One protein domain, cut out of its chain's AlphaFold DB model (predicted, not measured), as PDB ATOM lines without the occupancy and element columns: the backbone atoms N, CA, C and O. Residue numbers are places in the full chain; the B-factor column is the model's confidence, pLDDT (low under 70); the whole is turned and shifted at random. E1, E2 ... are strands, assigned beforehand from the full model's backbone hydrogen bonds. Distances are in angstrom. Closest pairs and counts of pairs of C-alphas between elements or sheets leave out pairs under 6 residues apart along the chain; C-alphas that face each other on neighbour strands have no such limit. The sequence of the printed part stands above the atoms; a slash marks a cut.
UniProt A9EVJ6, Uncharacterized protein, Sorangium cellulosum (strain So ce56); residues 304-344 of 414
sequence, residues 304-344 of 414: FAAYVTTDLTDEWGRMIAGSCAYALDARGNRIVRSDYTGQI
ATOM      1  N   PHE A 304     150.228 -34.946  14.220       79.62
ATOM      2  CA  PHE A 304     149.998 -36.372  14.483       79.62
ATOM      3  C   PHE A 304     151.291 -37.134  14.846       79.62
ATOM      4  O   PHE A 304     151.312 -37.896  15.809       79.62
ATOM      5  N   ALA A 305     152.391 -36.848  14.141       81.12
ATOM      6  CA  ALA A 305     153.701 -37.472  14.348       81.12
ATOM      7  C   ALA A 305     154.344 -37.194  15.722       81.12
ATOM      8  O   ALA A 305     155.293 -37.881  16.096       81.12
ATOM      9  N   ALA A 306     153.858 -36.200  16.466       83.50
ATOM     10  CA  ALA A 306     154.359 -35.881  17.798       83.50
ATOM     11  C   ALA A 306     153.834 -36.834  18.878       83.50
ATOM     12  O   ALA A 306     154.393 -36.878  19.970       83.50
ATOM     13  N   TYR A 307     152.765 -37.585  18.604       85.88
ATOM     14  CA  TYR A 307     152.118 -38.440  19.594       85.88
ATOM     15  C   TYR A 307     152.538 -39.902  19.456       85.88
ATOM     16  O   TYR A 307     152.856 -40.387  18.370       85.88
ATOM     17  N   VAL A 308     152.535 -40.616  20.580       87.31
ATOM     18  CA  VAL A 308     152.642 -42.074  20.600       87.31
ATOM     19  C   VAL A 308     151.323 -42.638  20.086       87.31
ATOM     20  O   VAL A 308     150.251 -42.296  20.590       87.31
ATOM     21  N   THR A 309     151.401 -43.510  19.090       87.56
ATOM     22  CA  THR A 309     150.238 -44.175  18.510       87.56
ATOM     23  C   THR A 309     150.398 -45.682  18.568       87.56
ATOM     24  O   THR A 309     151.507 -46.211  18.650       87.56
ATOM     25  N   THR A 310     149.272 -46.380  18.567       83.88
ATOM     26  CA  THR A 310     149.216 -47.838  18.498       83.88
ATOM     27  C   THR A 310     148.407 -48.221  17.274       83.88
ATOM     28  O   THR A 310     147.324 -47.672  17.046       83.88
ATOM     29  N   ASP A 311     148.950 -49.133  16.475       84.88
ATOM     30  CA  ASP A 311     148.256 -49.657  15.307       84.88
ATOM     31  C   ASP A 311     146.982 -50.381  15.744       84.88
ATOM     32  O   ASP A 311     146.974 -51.132  16.723       84.88
ATOM     33  N   LEU A 312     145.887 -50.123  15.030       82.88
ATOM     34  CA  LEU A 312     144.622 -50.788  15.306       82.88
ATOM     35  C   LEU A 312     144.596 -52.145  14.613       82.88
ATOM     36  O   LEU A 312     144.960 -52.266  13.443       82.88
ATOM     37  N   THR A 313     144.127 -53.162  15.329       84.69
ATOM     38  CA  THR A 313     143.898 -54.500  14.784       84.69
ATOM     39  C   THR A 313     142.409 -54.797  14.672       84.69
ATOM     40  O   THR A 313     141.615 -54.314  15.479       84.69
ATOM     41  N   ASP A 314     142.031 -55.610  13.691       84.00
ATOM     42  CA  ASP A 314     140.688 -56.175  13.598       84.00
ATOM     43  C   ASP A 314     140.436 -57.242  14.679       84.00
ATOM     44  O   ASP A 314     141.306 -57.570  15.494       84.00
ATOM     45  N   GLU A 315     139.227 -57.805  14.680       84.38
ATOM     46  CA  GLU A 315     138.807 -58.853  15.620       84.38
ATOM     47  C   GLU A 315     139.611 -60.165  15.505       84.38
ATOM     48  O   GLU A 315     139.538 -61.013  16.394       84.38
ATOM     49  N   TRP A 316     140.428 -60.315  14.457       83.19
ATOM     50  CA  TRP A 316     141.329 -61.449  14.237       83.19
ATOM     51  C   TRP A 316     142.807 -61.096  14.460       83.19
ATOM     52  O   TRP A 316     143.685 -61.903  14.143       83.19
ATOM     53  N   GLY A 317     143.098 -59.909  15.002       77.88
ATOM     54  CA  GLY A 317     144.454 -59.457  15.310       77.88
ATOM     55  C   GLY A 317     145.262 -59.004  14.092       77.88
ATOM     56  O   GLY A 317     146.482 -58.863  14.190       77.88
ATOM     57  N   ARG A 318     144.630 -58.781  12.932       84.06
ATOM     58  CA  ARG A 318     145.315 -58.263  11.738       84.06
ATOM     59  C   ARG A 318     145.323 -56.747  11.774       84.06
ATOM     60  O   ARG A 318     144.311 -56.135  12.096       84.06
ATOM     61  N   MET A 319     146.445 -56.132  11.410       80.56
ATOM     62  CA  MET A 319     146.526 -54.673  11.375       80.56
ATOM     63  C   MET A 319     145.571 -54.086  10.337       80.56
ATOM     64  O   MET A 319     145.546 -54.512   9.179       80.56
ATOM     65  N   ILE A 320     144.835 -53.060  10.744       84.25
ATOM     66  CA  ILE A 320     143.971 -52.277   9.872       84.25
ATOM     67  C   ILE A 320     144.846 -51.211   9.213       84.25
ATOM     68  O   ILE A 320     145.272 -50.243   9.844       84.25
ATOM     69  N   ALA A 321     145.141 -51.403   7.928       76.94
ATOM     70  CA  ALA A 321     146.026 -50.514   7.185       76.94
ATOM     71  C   ALA A 321     145.554 -49.049   7.255       76.94
ATOM     72  O   ALA A 321     144.402 -48.735   6.956       76.94
ATOM     73  N   GLY A 322     146.461 -48.151   7.653       74.44
ATOM     74  CA  GLY A 322     146.196 -46.713   7.763       74.44
ATOM     75  C   GLY A 322     145.395 -46.283   8.997       74.44
ATOM     76  O   GLY A 322     145.041 -45.112   9.090       74.44
ATOM     77  N   SER A 323     145.111 -47.192   9.938       77.88
ATOM     78  CA  SER A 323     144.333 -46.896  11.145       77.88
ATOM     79  C   SER A 323     145.156 -47.102  12.413       77.88
ATOM     80  O   SER A 323     145.742 -48.156  12.641       77.88
ATOM     81  N   CYS A 324     145.165 -46.089  13.270       82.56
ATOM     82  CA  CYS A 324     145.873 -46.101  14.543       82.56
ATOM     83  C   CYS A 324     145.118 -45.250  15.569       82.56
ATOM     84  O   CYS A 324     144.363 -44.341  15.213       82.56
ATOM     85  N   ALA A 325     145.322 -45.553  16.845       84.00
ATOM     86  CA  ALA A 325     144.799 -44.772  17.958       84.00
ATOM     87  C   ALA A 325     145.940 -44.061  18.691       84.00
ATOM     88  O   ALA A 325     147.062 -44.562  18.755       84.00
ATOM     89  N   TYR A 326     145.649 -42.895  19.267       87.62
ATOM     90  CA  TYR A 326     146.577 -42.227  20.173       87.62
ATOM     91  C   TYR A 326     146.676 -43.003  21.486       87.62
ATOM     92  O   TYR A 326     145.652 -43.365  22.066       87.62
ATOM     93  N   ALA A 327     147.893 -43.195  21.990       87.50
ATOM     94  CA  ALA A 327     148.087 -43.639  23.362       87.50
ATOM     95  C   ALA A 327     147.695 -42.501  24.319       87.50
ATOM     96  O   ALA A 327     148.057 -41.342  24.090       87.50
ATOM     97  N   LEU A 328     146.949 -42.829  25.377       83.62
ATOM     98  CA  LEU A 328     146.462 -41.869  26.369       83.62
ATOM     99  C   LEU A 328     147.110 -42.122  27.736       83.62
ATOM    100  O   LEU A 328     147.343 -43.270  28.111       83.62
ATOM    101  N   ASP A 329     147.396 -41.056  28.481       81.38
ATOM    102  CA  ASP A 329     147.850 -41.128  29.869       81.38
ATOM    103  C   ASP A 329     146.688 -41.449  30.835       81.38
ATOM    104  O   ASP A 329     145.521 -41.543  30.448       81.38
ATOM    105  N   ALA A 330     146.993 -41.586  32.129       82.56
ATOM    106  CA  ALA A 330     145.997 -41.879  33.167       82.56
ATOM    107  C   ALA A 330     144.908 -40.796  33.335       82.56
ATOM    108  O   ALA A 330     143.930 -41.015  34.048       82.56
ATOM    109  N   ARG A 331     145.075 -39.622  32.717       71.38
ATOM    110  CA  ARG A 331     144.122 -38.505  32.716       71.38
ATOM    111  C   ARG A 331     143.373 -38.387  31.382       71.38
ATOM    112  O   ARG A 331     142.567 -37.475  31.233       71.38
ATOM    113  N   GLY A 332     143.614 -39.298  30.436       73.88
ATOM    114  CA  GLY A 332     143.001 -39.292  29.110       73.88
ATOM    115  C   GLY A 332     143.670 -38.350  28.105       73.88
ATOM    116  O   GLY A 332     143.122 -38.148  27.022       73.88
ATOM    117  N   ASN A 333     144.837 -37.776  28.417       77.00
ATOM    118  CA  ASN A 333     145.566 -36.912  27.486       77.00
ATOM    119  C   ASN A 333     146.429 -37.743  26.539       77.00
ATOM    120  O   ASN A 333     146.999 -38.755  26.938       77.00
ATOM    121  N   ARG A 334     146.591 -37.288  25.295       84.25
ATOM    122  CA  ARG A 334     147.472 -37.948  24.319       84.25
ATOM    123  C   ARG A 334     148.929 -37.877  24.777       84.25
ATOM    124  O   ARG A 334     149.417 -36.806  25.131       84.25
ATOM    125  N   ILE A 335     149.627 -39.005  24.723       84.62
ATOM    126  CA  ILE A 335     151.033 -39.098  25.119       84.62
ATOM    127  C   ILE A 335     151.911 -38.566  23.985       84.62
ATOM    128  O   ILE A 335     151.862 -39.072  22.864       84.62
ATOM    129  N   VAL A 336     152.728 -37.554  24.274       83.06
ATOM    130  CA  VAL A 336     153.738 -37.025  23.344       83.06
ATOM    131  C   VAL A 336     154.949 -37.958  23.342       83.06
ATOM    132  O   VAL A 336     155.376 -38.427  24.399       83.06
ATOM    133  N   ARG A 337     155.506 -38.254  22.163       84.38
ATOM    134  CA  ARG A 337     156.711 -39.083  22.050       84.38
ATOM    135  C   ARG A 337     157.884 -38.393  22.740       84.38
ATOM    136  O   ARG A 337     158.099 -37.197  22.566       84.38
ATOM    137  N   SER A 338     158.689 -39.159  23.468       82.25
ATOM    138  CA  SER A 338     159.858 -38.635  24.185       82.25
ATOM    139  C   SER A 338     160.962 -38.094  23.267       82.25
ATOM    140  O   SER A 338     161.825 -37.361  23.733       82.25
ATOM    141  N   ASP A 339     160.959 -38.477  21.988       82.06
ATOM    142  CA  ASP A 339     161.918 -38.053  20.961       82.06
ATOM    143  C   ASP A 339     161.421 -36.875  20.103       82.06
ATOM    144  O   ASP A 339     162.134 -36.426  19.207       82.06
ATOM    145  N   TYR A 340     160.216 -36.350  20.360       80.31
ATOM    146  CA  TYR A 340     159.704 -35.190  19.639       80.31
ATOM    147  C   TYR A 340     160.416 -33.912  20.100       80.31
ATOM    148  O   TYR A 340     160.281 -33.479  21.241       80.31
ATOM    149  N   THR A 341     161.161 -33.281  19.193       72.56
ATOM    150  CA  THR A 341     161.952 -32.069  19.476       72.56
ATOM    151  C   THR A 341     161.238 -30.766  19.107       72.56
ATOM    152  O   THR A 341     161.844 -29.698  19.184       72.56
ATOM    153  N   GLY A 342     159.982 -30.825  18.651       69.38
ATOM    154  CA  GLY A 342     159.213 -29.627  18.322       69.38
ATOM    155  C   GLY A 342     158.850 -28.841  19.581       69.38
ATOM    156  O   GLY A 342     158.429 -29.409  20.587       69.38
ATOM    157  N   GLN A 343     159.034 -27.524  19.537       63.44
ATOM    158  CA  GLN A 343     158.764 -26.648  20.672       63.44
ATOM    159  C   GLN A 343     157.252 -26.496  20.911       63.44
ATOM    160  O   GLN A 343     156.518 -26.060  20.029       63.44
ATOM    161  N   ILE A 344     156.800 -26.810  22.130       67.06
ATOM    162  CA  ILE A 344     155.451 -26.490  22.619       67.06
ATOM    163  C   ILE A 344     155.560 -25.175  23.381       67.06
ATOM    164  O   ILE A 344     155.837 -25.172  24.579       67.06
TER     165      ILE A 344
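AT A GLANCE: This is residues 304 to 344 of the 414 residues of an uncharacterized protein of Sorangium cellulosum (strain So ce56) (UniProt A9EVJ6). With little regular structure, this is a single hairpin of two strands, E1 and E2, followed by a long winding tail, residues 327 to 344, which loops round at Arg 331 and runs on to the end opposite the hairpin's turn. E2 bends sharply. The printed part has 41 residues with two named strands, E1 then E2, in an antiparallel sheet, and no named helix; the class is all strand, with 13 residues in named elements. It is loose, with a radius of gyration of the C-alphas of 12.3 A, and only just elongated, spanning 38 by 22 by 12 A.

IN THESE COORDINATES: E2, residues 319 to 326, measures 15.2 A and ends at C-alpha 326 (146.577, -42.227, 20.173). E1, residues 309 to 313, measures 12.7 A and begins at C-alpha 309 (150.238, -44.175, 18.510).

HOW THE PARTS SIT: E1 and E2 form a hairpin with a tight link, antiparallel at 139 degrees. N 310 and O 325, 2.9 A, and N 320 and O 312, 2.8 A, are within hydrogen-bond range. E2 bends by 98 degrees at residue 322.

THE WHOLE: The farthest C-alphas, Trp 316 and Gln 343, are 39.5 A apart. The printed part has no cut. Residues 342 to 344 have pLDDT under 70.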